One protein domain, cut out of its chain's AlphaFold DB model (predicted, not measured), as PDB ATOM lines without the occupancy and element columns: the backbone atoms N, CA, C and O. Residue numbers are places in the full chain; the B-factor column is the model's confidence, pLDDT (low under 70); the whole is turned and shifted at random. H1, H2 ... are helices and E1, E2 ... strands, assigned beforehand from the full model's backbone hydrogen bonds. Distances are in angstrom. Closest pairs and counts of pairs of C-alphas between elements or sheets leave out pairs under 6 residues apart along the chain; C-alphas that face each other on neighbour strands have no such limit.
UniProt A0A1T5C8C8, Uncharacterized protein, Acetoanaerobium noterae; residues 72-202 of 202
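AT A GLANCE: This is residues 72 to 202 of the 202 residues of an uncharacterized protein of Acetoanaerobium noterae (UniProt A0A1T5C8C8). Four helices, H1 to H4, stand side by side at the corners of a square, with H4 nearest the middle of the whole. H5 packs on H3, H7 crosses over H4, H6 lies across H4 at its residues 122 to 126, and a tiny parallel pair of strands, E1 and E2, sits near H3. The printed part has 131 residues, with seven named helices and two named strands in the order H1 H2 H3 H4 H5 E1 H6 H7 E2; the class is mostly helix. It is compact, with a radius of gyration of the C-alphas of 13.9 A and spans of 37 by 35 by 27 A.

HOW THE PARTS SIT: H1, residues 72 to 79, and H2, residues 85 to 94, form a helical hairpin, touching at the C-alphas of Val 75 and Ile 91, 6.5 A apart. H3, residues 102 to 118, and H4, residues 122 to 138, form another, closest at the C-alphas of Ile 116 and Met 125, 5.6 A. H1 touches H3 at a shallow tilt of 25 degrees, and their closest C-alphas, those of Leu 79 and Lys 115, are 6.7 A apart. H4, the hub, touches H2 at a shallow tilt of 26 degrees, with the C-alphas of Gln 89 and Val 124 closest at 4.7 A. H5, residues 140 to 148, touches H3 at residues 106 to 110 alone, the C-alphas of Ile 109 and Leu 146 being closest at 6.4 A. H6, residues 155 to 171, has a kink of 52 degrees near residue 165 and touches H4 at a steep tilt of 66 degrees; the C-alphas of Ala 122 and Cys 161 are closest, at 4.9 A. H7, residues 188 to 198, is close to H4 but not clearly touching, about perpendicular at 84 degrees, and touches H5 only at their ends, where the C-alphas of Glu 147 and Phe 198 are closest at 4.8 A. E1, residues 151 to 153, and E2, residues 199 to 201, are parallel, with N 153 and O 200 at 2.9 A, within hydrogen-bond range. E1, H6, H7 and E2 make a strand-helix-strand unit, two parallel neighbour strands joined through helices, with a right-handed crossover. Every O i to N i+4 pair is within hydrogen-bond range in H2 and H4, against 2 of 4 in H1, 11 of 13 in H3, 3 of 5 in H5, 7 of 13 in H6 and 5 of 7 in H7.

IN THESE COORDINATES: H1 begins at C-alpha 72, (-37.467, -17.578, -1.660). H3 measures 24.9 A, H4 24.3 A, H6 24.5 A and H7 16.3 A. E2 ends at C-alpha 201, (-19.466, -7.408, 19.961).

THE WHOLE: The C-alphas farthest apart, those of Thr 180 and Lys 202, are 39.5 A from each other. The printed part has no cut, and the link from H6 to H7, residues 172 to 187, is long. The model's pLDDT is under 70 at residues 163 to 184 and at residue 186.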
ATOM      1  N   TYR A  72     -38.245 -17.649  -2.899       95.06
ATOM      2  CA  TYR A  72     -37.467 -17.578  -1.660       95.06
ATOM      3  C   TYR A  72     -36.338 -18.610  -1.634       95.06
ATOM      4  O   TYR A  72     -35.167 -18.251  -1.536       95.06
ATOM      5  N   SER A  73     -36.674 -19.892  -1.795       93.25
ATOM      6  CA  SER A  73     -35.693 -20.978  -1.720       93.25
ATOM      7  C   SER A  73     -34.638 -20.869  -2.816       93.25
ATOM      8  O   SER A  73     -33.469 -21.144  -2.574       93.25
ATOM      9  N   GLU A  74     -35.033 -20.458  -4.021       93.44
ATOM     10  CA  GLU A  74     -34.112 -20.345  -5.156       93.44
ATOM     11  C   GLU A  74     -33.112 -19.200  -4.963       93.44
ATOM     12  O   GLU A  74     -31.934 -19.355  -5.273       93.44
ATOM     13  N   VAL A  75     -33.550 -18.085  -4.374       94.56
ATOM     14  CA  VAL A  75     -32.677 -16.959  -4.027       94.56
ATOM     15  C   VAL A  75     -31.756 -17.298  -2.853       94.56
ATOM     16  O   VAL A  75     -30.561 -17.014  -2.917       94.56
ATOM     17  N   ILE A  76     -32.271 -17.937  -1.798       94.88
ATOM     18  CA  ILE A  76     -31.471 -18.309  -0.621       94.88
ATOM     19  C   ILE A  76     -30.377 -19.321  -0.976       94.88
ATOM     20  O   ILE A  76     -29.257 -19.178  -0.490       94.88
ATOM     21  N   LYS A  77     -30.636 -20.284  -1.873       91.81
ATOM     22  CA  LYS A  77     -29.621 -21.251  -2.343       91.81
ATOM     23  C   LYS A  77     -28.364 -20.585  -2.904       91.81
ATOM     24  O   LYS A  77     -27.282 -21.159  -2.811       91.81
ATOM     25  N   ILE A  78     -28.483 -19.379  -3.465       94.00
ATOM     26  CA  ILE A  78     -27.333 -18.640  -4.003       94.00
ATOM     27  C   ILE A  78     -26.340 -18.300  -2.884       94.00
ATOM     28  O   ILE A  78     -25.131 -18.364  -3.107       94.00
ATOM     29  N   LEU A  79     -26.823 -18.027  -1.665       92.94
ATOM     30  CA  LEU A  79     -25.975 -17.735  -0.503       92.94
ATOM     31  C   LEU A  79     -25.093 -18.929  -0.115       92.94
ATOM     32  O   LEU A  79     -24.020 -18.736   0.444       92.94
ATOM     33  N   SER A  80     -25.472 -20.166  -0.433       86.62
ATOM     34  CA  SER A  80     -24.601 -21.324  -0.188       86.62
ATOM     35  C   SER A  80     -23.368 -21.349  -1.108       86.62
ATOM     36  O   SER A  80     -22.419 -22.084  -0.843       86.62
ATOM     37  N   GLY A  81     -23.360 -20.553  -2.182       86.00
ATOM     38  CA  GLY A  81     -22.237 -20.407  -3.105       86.00
ATOM     39  C   GLY A  81     -21.266 -19.275  -2.747       86.00
ATOM     40  O   GLY A  81     -21.316 -18.654  -1.681       86.00
ATOM     41  N   LYS A  82     -20.355 -18.982  -3.686       85.12
ATOM     42  CA  LYS A  82     -19.482 -17.803  -3.614       85.12
ATOM     43  C   LYS A  82     -20.280 -16.564  -4.021       85.12
ATOM     44  O   LYS A  82     -20.707 -16.461  -5.166       85.12
ATOM     45  N   CYS A  83     -20.447 -15.624  -3.098       89.38
ATOM     46  CA  CYS A  83     -21.081 -14.330  -3.342       89.38
ATOM     47  C   CYS A  83     -20.152 -13.213  -2.877       89.38
ATOM     48  O   CYS A  83     -19.539 -13.322  -1.819       89.38
ATOM     49  N   ASN A  84     -20.068 -12.128  -3.646       89.44
ATOM     50  CA  ASN A  84     -19.446 -10.891  -3.169       89.44
ATOM     51  C   ASN A  84     -20.436 -10.057  -2.327       89.44
ATOM     52  O   ASN A  84     -21.624 -10.388  -2.236       89.44
ATOM     53  N   ASN A  85     -19.963  -8.956  -1.732       89.94
ATOM     54  CA  ASN A  85     -20.780  -8.077  -0.886       89.94
ATOM     55  C   ASN A  85     -22.028  -7.575  -1.623       89.94
ATOM     56  O   ASN A  85     -23.122  -7.632  -1.071       89.94
ATOM     57  N   ILE A  86     -21.879  -7.147  -2.885       89.75
ATOM     58  CA  ILE A  86     -22.964  -6.604  -3.721       89.75
ATOM     59  C   ILE A  86     -24.029  -7.669  -4.007       89.75
ATOM     60  O   ILE A  86     -25.226  -7.408  -3.888       89.75
ATOM     61  N   GLN A  87     -23.618  -8.885  -4.355       91.88
ATOM     62  CA  GLN A  87     -24.541  -9.999  -4.570       91.88
ATOM     63  C   GLN A  87     -25.281 -10.348  -3.280       91.88
ATOM     64  O   GLN A  87     -26.504 -10.451  -3.290       91.88
ATOM     65  N   THR A  88     -24.556 -10.434  -2.165       94.00
ATOM     66  CA  THR A  88     -25.117 -10.785  -0.856       94.00
ATOM     67  C   THR A  88     -26.168  -9.771  -0.401       94.00
ATOM     68  O   THR A  88     -27.297 -10.152  -0.092       94.00
ATOM     69  N   GLN A  89     -25.858  -8.470  -0.448       91.25
ATOM     70  CA  GLN A  89     -26.846  -7.435  -0.117       91.25
ATOM     71  C   GLN A  89     -28.061  -7.477  -1.059       91.25
ATOM     72  O   GLN A  89     -29.184  -7.220  -0.631       91.25
ATOM     73  N   THR A  90     -27.857  -7.799  -2.342       91.75
ATOM     74  CA  THR A  90     -28.927  -7.792  -3.348       91.75
ATOM     75  C   THR A  90     -29.871  -8.964  -3.118       91.75
ATOM     76  O   THR A  90     -31.085  -8.781  -3.173       91.75
ATOM     77  N   ILE A  91     -29.324 -10.131  -2.769       94.69
ATOM     78  CA  ILE A  91     -30.091 -11.296  -2.334       94.69
ATOM     79  C   ILE A  91     -30.983 -10.907  -1.154       94.69
ATOM     80  O   ILE A  91     -32.205 -10.979  -1.278       94.69
ATOM     81  N   PHE A  92     -30.407 -10.386  -0.065       94.12
ATOM     82  CA  PHE A  92     -31.171 -10.007   1.129       94.12
ATOM     83  C   PHE A  92     -32.271  -8.969   0.850       94.12
ATOM     84  O   PHE A  92     -33.395  -9.108   1.345       94.12
ATOM     85  N   LYS A  93     -31.979  -7.957   0.017       89.12
ATOM     86  CA  LYS A  93     -32.954  -6.949  -0.440       89.12
ATOM     87  C   LYS A  93     -34.102  -7.573  -1.234       89.12
ATOM     88  O   LYS A  93     -35.257  -7.220  -1.011       89.12
ATOM     89  N   SER A  94     -33.783  -8.477  -2.160       90.81
ATOM     90  CA  SER A  94     -34.747  -9.047  -3.108       90.81
ATOM     91  C   SER A  94     -35.694 -10.073  -2.489       90.81
ATOM     92  O   SER A  94     -36.809 -10.249  -2.982       90.81
ATOM     93  N   THR A  95     -35.291 -10.713  -1.389       91.56
ATOM     94  CA  THR A  95     -36.100 -11.696  -0.659       91.56
ATOM     95  C   THR A  95     -37.202 -10.994   0.132       91.56
ATOM     96  O   THR A  95     -37.130 -10.875   1.349       91.56
ATOM     97  N   VAL A  96     -38.201 -10.444  -0.563       86.69
ATOM     98  CA  VAL A  96     -39.285  -9.634   0.022       86.69
ATOM     99  C   VAL A  96     -40.352 -10.485   0.700       86.69
ATOM    100  O   VAL A  96     -40.773 -10.165   1.810       86.69
ATOM    101  N   ALA A  97     -40.771 -11.562   0.040       90.44
ATOM    102  CA  ALA A  97     -41.850 -12.422   0.496       90.44
ATOM    103  C   ALA A  97     -41.307 -13.677   1.181       90.44
ATOM    104  O   ALA A  97     -40.565 -14.452   0.582       90.44
ATOM    105  N   ILE A  98     -41.708 -13.873   2.436       94.38
ATOM    106  CA  ILE A  98     -41.363 -15.053   3.231       94.38
ATOM    107  C   ILE A  98     -42.442 -16.127   2.992       94.38
ATOM    108  O   ILE A  98     -43.631 -15.801   3.102       94.38
ATOM    109  N   PRO A  99     -42.094 -17.388   2.667       94.44
ATOM    110  CA  PRO A  99     -43.061 -18.464   2.418       94.44
ATOM    111  C   PRO A  99     -43.814 -18.881   3.679       94.44
ATOM    112  O   PRO A  99     -43.423 -18.518   4.786       94.44
ATOM    113  N   ASN A 100     -44.939 -19.588   3.507       94.38
ATOM    114  CA  ASN A 100     -45.770 -20.136   4.598       94.38
ATOM    115  C   ASN A 100     -45.218 -21.453   5.187       94.38
ATOM    116  O   ASN A 100     -45.816 -22.024   6.089       94.38
ATOM    117  N   ASP A 101     -44.098 -21.932   4.651       95.06
ATOM    118  CA  ASP A 101     -43.400 -23.131   5.100       95.06
ATOM    119  C   ASP A 101     -42.341 -22.734   6.135       95.06
ATOM    120  O   ASP A 101     -41.292 -22.189   5.780       95.06
ATOM    121  N   ILE A 102     -42.658 -22.927   7.417       96.12
ATOM    122  CA  ILE A 102     -41.792 -22.518   8.527       96.12
ATOM    123  C   ILE A 102     -40.486 -23.311   8.575       96.12
ATOM    124  O   ILE A 102     -39.447 -22.720   8.850       96.12
ATOM    125  N   GLU A 103     -40.507 -24.607   8.254       96.19
ATOM    126  CA  GLU A 103     -39.311 -25.457   8.291       96.19
ATOM    127  C   GLU A 103     -38.288 -24.978   7.261       96.19
ATOM    128  O   GLU A 103     -37.117 -24.769   7.578       96.19
ATOM    129  N   LEU A 104     -38.756 -24.657   6.053       94.88
ATOM    130  CA  LEU A 104     -37.907 -24.081   5.016       94.88
ATOM    131  C   LEU A 104     -37.291 -22.739   5.442       94.88
ATOM    132  O   LEU A 104     -36.143 -22.426   5.114       94.88
ATOM    133  N   VAL A 105     -38.058 -21.910   6.151       96.62
ATOM    134  CA  VAL A 105     -37.577 -20.615   6.651       96.62
ATOM    135  C   VAL A 105     -36.578 -20.815   7.789       96.62
ATOM    136  O   VAL A 105     -35.527 -20.171   7.790       96.62
ATOM    137  N   LYS A 106     -36.842 -21.747   8.701       97.12
ATOM    138  CA  LYS A 106     -35.938 -22.129   9.785       97.12
ATOM    139  C   LYS A 106     -34.581 -22.586   9.253       97.12
ATOM    140  O   LYS A 106     -33.555 -22.081   9.703       97.12
ATOM    141  N   GLU A 107     -34.560 -23.444   8.234       96.12
ATOM    142  CA  GLU A 107     -33.326 -23.906   7.577       96.12
ATOM    143  C   GLU A 107     -32.501 -22.762   6.963       96.12
ATOM    144  O   GLU A 107     -31.278 -22.857   6.844       96.12
ATOM    145  N   SER A 108     -33.143 -21.649   6.595       96.44
ATOM    146  CA  SER A 108     -32.456 -20.502   5.994       96.44
ATOM    147  C   SER A 108     -31.743 -19.592   6.997       96.44
ATOM    148  O   SER A 108     -30.794 -18.909   6.609       96.44
ATOM    149  N   ILE A 109     -32.140 -19.591   8.275       96.50
ATOM    150  CA  ILE A 109     -31.531 -18.753   9.325       96.50
ATOM    151  C   ILE A 109     -30.010 -18.959   9.421       96.50
ATOM    152  O   ILE A 109     -29.288 -17.972   9.252       96.50
ATOM    153  N   PRO A 110     -29.485 -20.190   9.610       95.56
ATOM    154  CA  PRO A 110     -28.039 -20.411   9.685       95.56
ATOM    155  C   PRO A 110     -27.305 -20.027   8.391       95.56
ATOM    156  O   PRO A 110     -26.161 -19.574   8.437       95.56
ATOM    157  N   ILE A 111     -27.950 -20.160   7.227       95.75
ATOM    158  CA  ILE A 111     -27.369 -19.764   5.935       95.75
ATOM    159  C   ILE A 111     -27.188 -18.242   5.885       95.75
ATOM    160  O   ILE A 111     -26.123 -17.747   5.506       95.75
ATOM    161  N   ILE A 112     -28.217 -17.496   6.294       96.12
ATOM    162  CA  ILE A 112     -28.211 -16.031   6.306       96.12
ATOM    163  C   ILE A 112     -27.180 -15.512   7.314       96.12
ATOM    164  O   ILE A 112     -26.339 -14.690   6.945       96.12
ATOM    165  N   THR A 113     -27.193 -16.004   8.558       95.00
ATOM    166  CA  THR A 113     -26.257 -15.548   9.601       95.00
ATOM    167  C   THR A 113     -24.812 -15.903   9.262       95.00
ATOM    168  O   THR A 113     -23.921 -15.066   9.437       95.00
ATOM    169  N   SER A 114     -24.557 -17.092   8.695       93.56
ATOM    170  CA  SER A 114     -23.221 -17.443   8.204       93.56
ATOM    171  C   SER A 114     -22.761 -16.480   7.119       93.56
ATOM    172  O   SER A 114     -21.636 -15.988   7.183       93.56
ATOM    173  N   LYS A 115     -23.638 -16.131   6.167       94.12
ATOM    174  CA  LYS A 115     -23.246 -15.231   5.084       94.12
ATOM    175  C   LYS A 115     -22.956 -13.808   5.555       94.12
ATOM    176  O   LYS A 115     -22.001 -13.210   5.065       94.12
ATOM    177  N   ILE A 116     -23.729 -13.287   6.512       92.50
ATOM    178  CA  ILE A 116     -23.467 -11.973   7.128       92.50
ATOM    179  C   ILE A 116     -22.057 -11.935   7.730       92.50
ATOM    180  O   ILE A 116     -21.338 -10.954   7.554       92.50
ATOM    181  N   ARG A 117     -21.653 -13.013   8.407       90.06
ATOM    182  CA  ARG A 117     -20.326 -13.150   9.020       90.06
ATOM    183  C   ARG A 117     -19.204 -13.303   7.990       90.06
ATOM    184  O   ARG A 117     -18.144 -12.721   8.162       90.06
ATOM    185  N   GLU A 118     -19.410 -14.103   6.947       89.06
ATOM    186  CA  GLU A 118     -18.389 -14.375   5.923       89.06
ATOM    187  C   GLU A 118     -18.078 -13.159   5.043       89.06
ATOM    188  O   GLU A 118     -16.936 -12.968   4.631       89.06
ATOM    189  N   VAL A 119     -19.097 -12.362   4.717       83.25
ATOM    190  CA  VAL A 119     -19.034 -11.273   3.729       83.25
ATOM    191  C   VAL A 119     -19.328  -9.947   4.429       83.25
ATOM    192  O   VAL A 119     -20.210  -9.184   4.034       83.25
ATOM    193  N   PHE A 120     -18.631  -9.712   5.537       80.94
ATOM    194  CA  PHE A 120     -18.946  -8.613   6.433       80.94
ATOM    195  C   PHE A 120     -18.770  -7.237   5.761       80.94
ATOM    196  O   PHE A 120     -17.689  -6.860   5.312       80.94
ATOM    197  N   ASP A 121     -19.871  -6.489   5.692       86.25
ATOM    198  CA  ASP A 121     -19.986  -5.092   5.259       86.25
ATOM    199  C   ASP A 121     -21.252  -4.522   5.903       86.25
ATOM    200  O   ASP A 121     -22.218  -5.253   6.131       86.25
ATOM    201  N   ALA A 122     -21.284  -3.217   6.157       84.62
ATOM    202  CA  ALA A 122     -22.422  -2.551   6.773       84.62
ATOM    203  C   ALA A 122     -23.725  -2.770   5.982       84.62
ATOM    204  O   ALA A 122     -24.769  -3.014   6.578       84.62
ATOM    205  N   GLU A 123     -23.679  -2.753   4.643       87.06
ATOM    206  CA  GLU A 123     -24.866  -3.017   3.814       87.06
ATOM    207  C   GLU A 123     -25.317  -4.480   3.890       87.06
ATOM    208  O   GLU A 123     -26.515  -4.763   3.955       87.06
ATOM    209  N   VAL A 124     -24.369  -5.419   3.903       90.56
ATOM    210  CA  VAL A 124     -24.665  -6.850   4.042       90.56
ATOM    211  C   VAL A 124     -25.296  -7.121   5.404       90.56
ATOM    212  O   VAL A 124     -26.346  -7.759   5.468       90.56
ATOM    213  N   MET A 125     -24.697  -6.589   6.471       89.06
ATOM    214  CA  MET A 125     -25.217  -6.698   7.829       89.06
ATOM    215  C   MET A 125     -26.619  -6.097   7.911       89.06
ATOM    216  O   MET A 125     -27.553  -6.790   8.297       89.06
ATOM    217  N   TYR A 126     -26.792  -4.851   7.473       87.31
ATOM    218  CA  TYR A 126     -28.070  -4.152   7.531       87.31
ATOM    219  C   TYR A 126     -29.189  -4.910   6.809       87.31
ATOM    220  O   TYR A 126     -30.228  -5.207   7.399       87.31
ATOM    221  N   HIS A 127     -28.984  -5.287   5.543       89.44
ATOM    222  CA  HIS A 127     -30.023  -5.986   4.784       89.44
ATOM    223  C   HIS A 127     -30.255  -7.416   5.273       89.44
ATOM    224  O   HIS A 127     -31.391  -7.893   5.215       89.44
ATOM    225  N   GLY A 128     -29.216  -8.074   5.790       92.94
ATOM    226  CA  GLY A 128     -29.323  -9.377   6.433       92.94
ATOM    227  C   GLY A 128     -30.170  -9.314   7.703       92.94
ATOM    228  O   GLY A 128     -31.123 -10.079   7.835       92.94
ATOM    229  N   VAL A 129     -29.910  -8.339   8.580       91.50
ATOM    230  CA  VAL A 129     -30.729  -8.064   9.770       91.50
ATOM    231  C   VAL A 129     -32.172  -7.760   9.367       91.50
ATOM    232  O   VAL A 129     -33.084  -8.355   9.927       91.50
ATOM    233  N   CYS A 130     -32.416  -6.913   8.360       89.75
ATOM    234  CA  CYS A 130     -33.781  -6.632   7.897       89.75
ATOM    235  C   CYS A 130     -34.503  -7.873   7.343       89.75
ATOM    236  O   CYS A 130     -35.726  -7.971   7.432       89.75
ATOM    237  N   LEU A 131     -33.791  -8.810   6.707       93.88
ATOM    238  CA  LEU A 131     -34.376 -10.086   6.290       93.88
ATOM    239  C   LEU A 131     -34.724 -10.956   7.500       93.88
ATOM    240  O   LEU A 131     -35.849 -11.445   7.573       93.88
ATOM    241  N   LEU A 132     -33.807 -11.090   8.457       95.75
ATOM    242  CA  LEU A 132     -34.035 -11.846   9.688       95.75
ATOM    243  C   LEU A 132     -35.177 -11.249  10.514       95.75
ATOM    244  O   LEU A 132     -36.038 -11.994  10.963       95.75
ATOM    245  N   TYR A 133     -35.259  -9.922  10.621       93.00
ATOM    246  CA  TYR A 133     -36.368  -9.233  11.279       93.00
ATOM    247  C   TYR A 133     -37.700  -9.645  10.653       93.00
ATOM    248  O   TYR A 133     -38.575 -10.125  11.352       93.00
ATOM    249  N   ARG A 134     -37.830  -9.595   9.320       91.56
ATOM    250  CA  ARG A 134     -39.062 -10.026   8.631       91.56
ATOM    251  C   ARG A 134     -39.396 -11.500   8.831       91.56
ATOM    252  O   ARG A 134     -40.575 -11.846   8.863       91.56
ATOM    253  N   ILE A 135     -38.380 -12.357   8.913       95.31
ATOM    254  CA  ILE A 135     -38.560 -13.776   9.226       95.31
ATOM    255  C   ILE A 135     -39.155 -13.917  10.629       95.31
ATOM    256  O   ILE A 135     -40.198 -14.549  10.762       95.31
ATOM    257  N   ILE A 136     -38.561 -13.271  11.637       95.25
ATOM    258  CA  ILE A 136     -39.015 -13.345  13.032       95.25
ATOM    259  C   ILE A 136     -40.365 -12.647  13.235       95.25
ATOM    260  O   ILE A 136     -41.222 -13.177  13.927       95.25
ATOM    261  N   SER A 137     -40.633 -11.517  12.578       92.06
ATOM    262  CA  SER A 137     -41.951 -10.871  12.636       92.06
ATOM    263  C   SER A 137     -43.060 -11.770  12.087       92.06
ATOM    264  O   SER A 137     -44.200 -11.675  12.533       92.06
ATOM    265  N   LYS A 138     -42.746 -12.622  11.099       94.00
ATOM    266  CA  LYS A 138     -43.699 -13.591  10.547       94.00
ATOM    267  C   LYS A 138     -43.791 -14.866  11.391       94.00
ATOM    268  O   LYS A 138     -44.890 -15.395  11.529       94.00
ATOM    269  N   TYR A 139     -42.665 -15.332  11.926       96.56
ATOM    270  CA  TYR A 139     -42.542 -16.537  12.749       96.56
ATOM    271  C   TYR A 139     -41.776 -16.234  14.043       96.56
ATOM    272  O   TYR A 139     -40.578 -16.537  14.132       96.56
ATOM    273  N   PRO A 140     -42.427 -15.615  15.046       96.12
ATOM    274  CA  PRO A 140     -41.780 -15.265  16.310       96.12
ATOM    275  C   PRO A 140     -41.154 -16.466  17.031       96.12
ATOM    276  O   PRO A 140     -40.158 -16.328  17.733       96.12
ATOM    277  N   GLU A 141     -41.693 -17.667  16.826       96.12
ATOM    278  CA  GLU A 141     -41.177 -18.920  17.379       96.12
ATOM    279  C   GLU A 141     -39.752 -19.270  16.913       96.12
ATOM    280  O   GLU A 141     -39.061 -20.024  17.597       96.12
ATOM    281  N   LEU A 142     -39.281 -18.698  15.798       97.00
ATOM    282  CA  LEU A 142     -37.919 -18.897  15.291       97.00
ATOM    283  C   LEU A 142     -36.880 -17.981  15.961       97.00
ATOM    284  O   LEU A 142     -35.699 -18.034  15.616       97.00
ATOM    285  N   GLU A 143     -37.279 -17.134  16.916       95.62
ATOM    286  CA  GLU A 143     -36.358 -16.225  17.611       95.62
ATOM    287  C   GLU A 143     -35.246 -16.993  18.336       95.62
ATOM    288  O   GLU A 143     -34.073 -16.642  18.219       95.62
ATOM    289  N   LEU A 144     -35.584 -18.111  18.985       94.00
ATOM    290  CA  LEU A 144     -34.612 -18.980  19.656       94.00
ATOM    291  C   LEU A 144     -33.616 -19.613  18.675       94.00
ATOM    292  O   LEU A 144     -32.432 -19.757  18.992       94.00
ATOM    293  N   ASP A 145     -34.077 -19.976  17.476       95.69
ATOM    294  CA  ASP A 145     -33.208 -20.488  16.416       95.69
ATOM    295  C   ASP A 145     -32.230 -19.403  15.946       95.69
ATOM    296  O   ASP A 145     -31.050 -19.685  15.726       95.69
ATOM    297  N   LEU A 146     -32.681 -18.151  15.844       95.25
ATOM    298  CA  LEU A 146     -31.824 -17.018  15.500       95.25
ATOM    299  C   LEU A 146     -30.789 -16.718  16.595       95.25
ATOM    300  O   LEU A 146     -29.604 -16.586  16.289       95.25
ATOM    301  N   GLU A 147     -31.198 -16.656  17.860       93.06
ATOM    302  CA  GLU A 147     -30.291 -16.405  18.991       93.06
ATOM    303  C   GLU A 147     -29.231 -17.502  19.145       93.06
ATOM    304  O   GLU A 147     -28.072 -17.220  19.453       93.06
ATOM    305  N   SER A 148     -29.599 -18.751  18.852       92.44
ATOM    306  CA  SER A 148     -28.669 -19.886  18.842       92.44
ATOM    307  C   SER A 148     -27.632 -19.800  17.711       92.44
ATOM    308  O   SER A 148     -26.577 -20.425  17.791       92.44
ATOM    309  N   ASN A 149     -27.900 -18.999  16.674       91.38
ATOM    310  CA  ASN A 149     -27.023 -18.745  15.530       91.38
ATOM    311  C   ASN A 149     -26.328 -17.376  15.627       91.38
ATOM    312  O   ASN A 149     -26.177 -16.666  14.626       91.38
ATOM    313  N   TYR A 150     -25.905 -17.000  16.836       88.50
ATOM    314  CA  TYR A 150     -25.316 -15.691  17.082       88.50
ATOM    315  C   TYR A 150     -24.009 -15.456  16.302       88.50
ATOM    316  O   TYR A 150     -23.192 -16.351  16.063       88.50
ATOM    317  N   ILE A 151     -23.792 -14.197  15.936       90.19
ATOM    318  CA  ILE A 151     -22.605 -13.688  15.259       90.19
ATOM    319  C   ILE A 151     -21.765 -12.944  16.297       90.19
ATOM    320  O   ILE A 151     -22.282 -12.107  17.034       90.19
ATOM    321  N   ILE A 152     -20.467 -13.240  16.354       88.94
ATOM    322  CA  ILE A 152     -19.505 -12.449  17.127       88.94
ATOM    323  C   ILE A 152     -18.741 -11.564  16.151       88.94
ATOM    324  O   ILE A 152     -18.136 -12.083  15.215       88.94
ATOM    325  N   LEU A 153     -18.745 -10.263  16.411       84.56
ATOM    326  CA  LEU A 153     -18.013  -9.253  15.660       84.56
ATOM    327  C   LEU A 153     -16.946  -8.606  16.545       84.56
ATOM    328  O   LEU A 153     -17.150  -8.445  17.751       84.56
ATOM    329  N   GLY A 154     -15.811  -8.254  15.950       85.19
ATOM    330  CA  GLY A 154     -14.746  -7.530  16.633       85.19
ATOM    331  C   GLY A 154     -14.942  -6.015  16.591       85.19
ATOM    332  O   GLY A 154     -15.842  -5.484  15.939       85.19
ATOM    333  N   LYS A 155     -14.041  -5.291  17.252       81.06
ATOM    334  CA  LYS A 155     -14.011  -3.821  17.224       81.06
ATOM    335  C   LYS A 155     -13.924  -3.230  15.807       81.06
ATOM    336  O   LYS A 155     -14.603  -2.254  15.516       81.06
ATOM    337  N   GLU A 156     -13.117  -3.820  14.926       82.75
ATOM    338  CA  GLU A 156     -12.956  -3.331  13.546       82.75
ATOM    339  C   GLU A 156     -14.271  -3.416  12.752       82.75
ATOM    340  O   GLU A 156     -14.631  -2.488  12.029       82.75
ATOM    341  N   ASP A 157     -15.033  -4.491  12.960       82.50
ATOM    342  CA  ASP A 157     -16.344  -4.704  12.346       82.50
ATOM    343  C   ASP A 157     -17.363  -3.651  12.811       82.50
ATOM    344  O   ASP A 157     -18.149  -3.111  12.021       82.50
ATOM    345  N   LEU A 158     -17.325  -3.325  14.106       76.88
ATOM    346  CA  LEU A 158     -18.153  -2.283  14.704       76.88
ATOM    347  C   LEU A 158     -17.823  -0.901  14.118       76.88
ATOM    348  O   LEU A 158     -18.736  -0.151  13.773       76.88
ATOM    349  N   ASP A 159     -16.541  -0.585  13.931       77.19
ATOM    350  CA  ASP A 159     -16.102   0.689  13.350       77.19
ATOM    351  C   ASP A 159     -16.561   0.853  11.885       77.19
ATOM    352  O   ASP A 159     -16.925   1.957  11.461       77.19
ATOM    353  N   ILE A 160     -16.580  -0.236  11.103       76.62
ATOM    354  CA  ILE A 160     -17.126  -0.262   9.731       76.62
ATOM    355  C   ILE A 160     -18.630   0.018   9.746       76.62
ATOM    356  O   ILE A 160     -19.139   0.798   8.936       76.62
ATOM    357  N   CYS A 161     -19.333  -0.610  10.684       74.00
ATOM    358  CA  CYS A 161     -20.768  -0.483  10.854       74.00
ATOM    359  C   CYS A 161     -21.182   0.941  11.227       74.00
ATOM    360  O   CYS A 161     -22.007   1.538  10.533       74.00
ATOM    361  N   ILE A 162     -20.593   1.512  12.282       72.19
ATOM    362  CA  ILE A 162     -20.979   2.824  12.825       72.19
ATOM    363  C   ILE A 162     -20.916   3.914  11.747       72.19
ATOM    364  O   ILE A 162     -21.844   4.707  11.620       72.19
ATOM    365  N   LYS A 163     -19.878   3.909  10.902       68.75
ATOM    366  CA  LYS A 163     -19.699   4.917   9.841       68.75
ATOM    367  C   LYS A 163     -20.793   4.908   8.771       68.75
ATOM    368  O   LYS A 163     -20.953   5.899   8.064       68.75
ATOM    369  N   ARG A 164     -21.492   3.786   8.591       69.19
ATOM    370  CA  ARG A 164     -22.496   3.604   7.531       69.19
ATOM    371  C   ARG A 164     -23.918   3.483   8.066       69.19
ATOM    372  O   ARG A 164     -24.852   3.750   7.315       69.19
ATOM    373  N   PHE A 165     -24.100   3.145   9.340       66.69
ATOM    374  CA  PHE A 165     -25.421   2.975   9.946       66.69
ATOM    375  C   PHE A 165     -26.279   4.241   9.907       66.69
ATOM    376  O   PHE A 165     -27.464   4.151   9.589       66.69
ATOM    377  N   GLU A 166     -25.682   5.419  10.109       63.06
ATOM    378  CA  GLU A 166     -26.382   6.710   9.997       63.06
ATOM    379  C   GLU A 166     -26.967   6.959   8.594       63.06
ATOM    380  O   GLU A 166     -27.983   7.631   8.448       63.06
ATOM    381  N   VAL A 167     -26.362   6.393   7.546       65.62
ATOM    382  CA  VAL A 167     -26.861   6.524   6.168       65.62
ATOM    383  C   VAL A 167     -27.843   5.406   5.834       65.62
ATOM    384  O   VAL A 167     -28.844   5.638   5.158       65.62
ATOM    385  N   LEU A 168     -27.572   4.191   6.311       63.06
ATOM    386  CA  LEU A 168     -28.365   3.009   5.988       63.06
ATOM    387  C   LEU A 168     -29.708   2.980   6.714       63.06
ATOM    388  O   LEU A 168     -30.678   2.520   6.118       63.06
ATOM    389  N   TYR A 169     -29.826   3.509   7.939       54.81
ATOM    390  CA  TYR A 169     -31.119   3.541   8.636       54.81
ATOM    391  C   TYR A 169     -32.167   4.325   7.834       54.81
ATOM    392  O   TYR A 169     -33.313   3.889   7.712       54.81
ATOM    393  N   MET A 170     -31.747   5.415   7.184       58.28
ATOM    394  CA  MET A 170     -32.589   6.195   6.285       58.28
ATOM    395  C   MET A 170     -33.098   5.376   5.090       58.28
ATOM    396  O   MET A 170     -33.890   5.883   4.325       58.28
ATOM    397  N   TRP A 171     -32.668   4.137   4.836       56.84
ATOM    398  CA  TRP A 171     -33.095   3.381   3.648       56.84
ATOM    399  C   TRP A 171     -34.265   2.417   3.907       56.84
ATOM    400  O   TRP A 171     -34.897   1.968   2.946       56.84
ATOM    401  N   GLN A 172     -34.583   2.094   5.166       55.09
ATOM    402  CA  GLN A 172     -35.742   1.255   5.533       55.09
ATOM    403  C   GLN A 172     -36.571   1.819   6.687       55.09
ATOM    404  O   GLN A 172     -37.428   1.098   7.184       55.09
ATOM    405  N   THR A 173     -36.384   3.070   7.108       56.53
ATOM    406  CA  THR A 173     -37.382   3.719   7.967       56.53
ATOM    407  C   THR A 173     -38.624   4.088   7.163       56.53
ATOM    408  O   THR A 173     -38.578   4.373   5.957       56.53
ATOM    409  N   LYS A 174     -39.769   4.092   7.849       52.16
ATOM    410  CA  LYS A 174     -41.095   4.437   7.313       52.16
ATOM    411  C   LYS A 174     -41.127   5.758   6.534       52.16
ATOM    412  O   LYS A 174     -41.921   5.897   5.608       52.16
ATOM    413  N   GLU A 175     -40.247   6.698   6.869       49.59
ATOM    414  CA  GLU A 175     -40.196   8.027   6.256       49.59
ATOM    415  C   GLU A 175     -39.473   8.075   4.900       49.59
ATOM    416  O   GLU A 175     -39.675   9.017   4.137       49.59
ATOM    417  N   HIS A 176     -38.670   7.065   4.557       53.66
ATOM    418  CA  HIS A 176     -37.748   7.156   3.420       53.66
ATOM    419  C   HIS A 176     -37.969   6.125   2.313       53.66
ATOM    420  O   HIS A 176     -37.583   6.358   1.167       53.66
ATOM    421  N   ARG A 177     -38.657   5.011   2.585       50.12
ATOM    422  CA  ARG A 177     -38.950   3.990   1.562       50.12
ATOM    423  C   ARG A 177     -40.096   4.382   0.600       50.12
ATOM    424  O   ARG A 177     -40.601   3.568  -0.173       50.12
ATOM    425  N   GLY A 178     -40.454   5.669   0.590       49.06
ATOM    426  CA  GLY A 178     -41.548   6.242  -0.187       49.06
ATOM    427  C   GLY A 178     -42.922   5.909   0.399       49.06
ATOM    428  O   GLY A 178     -43.104   4.924   1.109       49.06
ATOM    429  N   LYS A 179     -43.933   6.720   0.069       44.44
ATOM    430  CA  LYS A 179     -45.307   6.590   0.603       44.44
ATOM    431  C   LYS A 179     -46.000   5.254   0.276       44.44
ATOM    432  O   LYS A 179     -47.057   4.977   0.826       44.44
ATOM    433  N   THR A 180     -45.456   4.458  -0.645       46.03
ATOM    434  CA  THR A 180     -46.131   3.295  -1.244       46.03
ATOM    435  C   THR A 180     -45.655   1.939  -0.722       46.03
ATOM    436  O   THR A 180     -46.364   0.955  -0.921       46.03
ATOM    437  N   LYS A 181     -44.494   1.855  -0.055       54.50
ATOM    438  CA  LYS A 181     -43.984   0.626   0.577       54.50
ATOM    439  C   LYS A 181     -43.246   1.003   1.865       54.50
ATOM    440  O   LYS A 181     -42.050   1.269   1.782       54.50
ATOM    441  N   PRO A 182     -43.924   1.079   3.024       52.06
ATOM    442  CA  PRO A 182     -43.262   1.456   4.265       52.06
ATOM    443  C   PRO A 182     -42.082   0.522   4.564       52.06
ATOM    444  O   PRO A 182     -42.035  -0.636   4.133       52.06
ATOM    445  N   GLY A 183     -41.102   1.075   5.268       59.94
ATOM    446  CA  GLY A 183     -40.048   0.318   5.922       59.94
ATOM    447  C   GLY A 183     -40.589  -0.804   6.807       59.94
ATOM    448  O   GLY A 183     -41.736  -0.744   7.238       59.94
ATOM    449  N   TYR A 184     -39.776  -1.830   7.058       66.62
ATOM    450  CA  TYR A 184     -40.169  -2.939   7.939       66.62
ATOM    451  C   TYR A 184     -39.908  -2.662   9.415       66.62
ATOM    452  O   TYR A 184     -40.467  -3.357  10.246       66.62
ATOM    453  N   ILE A 185     -39.039  -1.699   9.709       73.00
ATOM    454  CA  ILE A 185     -38.582  -1.387  11.058       73.00
ATOM    455  C   ILE A 185     -38.964   0.064  11.328       73.00
ATOM    456  O   ILE A 185     -38.717   0.940  10.486       73.00
ATOM    457  N   ASP A 186     -39.605   0.302  12.466       69.31
ATOM    458  CA  ASP A 186     -40.224   1.586  12.777       69.31
ATOM    459  C   ASP A 186     -39.194   2.612  13.269       69.31
ATOM    460  O   ASP A 186     -39.345   3.803  12.979       69.31
ATOM    461  N   SER A 187     -38.122   2.175  13.945       73.81
ATOM    462  CA  SER A 187     -37.076   3.066  14.464       73.81
ATOM    463  C   SER A 187     -35.666   2.452  14.495       73.81
ATOM    464  O   SER A 187     -35.472   1.255  14.279       73.81
ATOM    465  N   ILE A 188     -34.650   3.287  14.748       74.38
ATOM    466  CA  ILE A 188     -33.261   2.822  14.918       74.38
ATOM    467  C   ILE A 188     -33.148   1.959  16.174       74.38
ATOM    468  O   ILE A 188     -32.456   0.948  16.161       74.38
ATOM    469  N   GLU A 189     -33.833   2.348  17.244       81.31
ATOM    470  CA  GLU A 189     -33.848   1.627  18.514       81.31
ATOM    471  C   GLU A 189     -34.364   0.204  18.304       81.31
ATOM    472  O   GLU A 189     -33.693  -0.742  18.697       81.31
ATOM    473  N   GLU A 190     -35.467   0.037  17.569       83.50
ATOM    474  CA  GLU A 190     -35.992  -1.290  17.241       83.50
ATOM    475  C   GLU A 190     -35.001  -2.116  16.406       83.50
ATOM    476  O   GLU A 190     -34.782  -3.300  16.685       83.50
ATOM    477  N   PHE A 191     -34.362  -1.499  15.404       83.38
ATOM    478  CA  PHE A 191     -33.319  -2.166  14.623       83.38
ATOM    479  C   PHE A 191     -32.184  -2.653  15.530       83.38
ATOM    480  O   PHE A 191     -31.745  -3.801  15.415       83.38
ATOM    481  N   MET A 192     -31.687  -1.785  16.411       83.50
ATOM    482  CA  MET A 192     -30.554  -2.077  17.287       83.50
ATOM    483  C   MET A 192     -30.911  -3.140  18.322       83.50
ATOM    484  O   MET A 192     -30.155  -4.097  18.474       83.50
ATOM    485  N   ASP A 193     -32.074  -3.029  18.961       88.19
ATOM    486  CA  ASP A 193     -32.572  -4.002  19.932       88.19
ATOM    487  C   ASP A 193     -32.694  -5.388  19.299       88.19
ATOM    488  O   ASP A 193     -32.202  -6.370  19.857       88.19
ATOM    489  N   PHE A 194     -33.270  -5.477  18.095       90.50
ATOM    490  CA  PHE A 194     -33.349  -6.736  17.359       90.50
ATOM    491  C   PHE A 194     -31.963  -7.269  16.971       90.50
ATOM    492  O   PHE A 194     -31.670  -8.449  17.167       90.50
ATOM    493  N   THR A 195     -31.087  -6.405  16.451       89.25
ATOM    494  CA  THR A 195     -29.723  -6.774  16.041       89.25
ATOM    495  C   THR A 195     -28.937  -7.369  17.206       89.25
ATOM    496  O   THR A 195     -28.289  -8.406  17.060       89.25
ATOM    497  N   LEU A 196     -29.024  -6.752  18.385       89.81
ATOM    498  CA  LEU A 196     -28.279  -7.154  19.575       89.81
ATOM    499  C   LEU A 196     -28.768  -8.469  20.194       89.81
ATOM    500  O   LEU A 196     -28.056  -9.030  21.034       89.81
ATOM    501  N   LYS A 197     -29.912  -9.022  19.765       90.44
ATOM    502  CA  LYS A 197     -30.337 -10.375  20.170       90.44
ATOM    503  C   LYS A 197     -29.328 -11.429  19.714       90.44
ATOM    504  O   LYS A 197     -28.887 -12.242  20.527       90.44
ATOM    505  N   PHE A 198     -28.862 -11.336  18.468       92.06
ATOM    506  CA  PHE A 198     -28.016 -12.353  17.835       92.06
ATOM    507  C   PHE A 198     -26.655 -11.843  17.349       92.06
ATOM    508  O   PHE A 198     -25.787 -12.657  17.064       92.06
ATOM    509  N   ILE A 199     -26.401 -10.537  17.281       89.31
ATOM    510  CA  ILE A 199     -25.063  -9.997  17.004       89.31
ATOM    511  C   ILE A 199     -24.448  -9.497  18.308       89.31
ATOM    512  O   ILE A 199     -24.998  -8.626  18.981       89.31
ATOM    513  N   LYS A 200     -23.293 -10.052  18.674       88.00
ATOM    514  CA  LYS A 200     -22.529  -9.693  19.872       88.00
ATOM    515  C   LYS A 200     -21.191  -9.086  19.461       88.00
ATOM    516  O   LYS A 200     -20.542  -9.583  18.544       88.00
ATOM    517  N   PHE A 201     -20.759  -8.055  20.176       81.75
ATOM    518  CA  PHE A 201     -19.466  -7.408  19.961       81.75
ATOM    519  C   PHE A 201     -18.479  -7.834  21.050       81.75
ATOM    520  O   PHE A 201     -18.865  -7.942  22.217       81.75
ATOM    521  N   LYS A 202     -17.231  -8.109  20.664       77.75
ATOM    522  CA  LYS A 202     -16.115  -8.413  21.569       77.75
ATOM    523  C   LYS A 202     -14.998  -7.387  21.448       77.75
ATOM    524  O   LYS A 202     -14.710  -6.951  20.310       77.75
TER     525      LYS A 202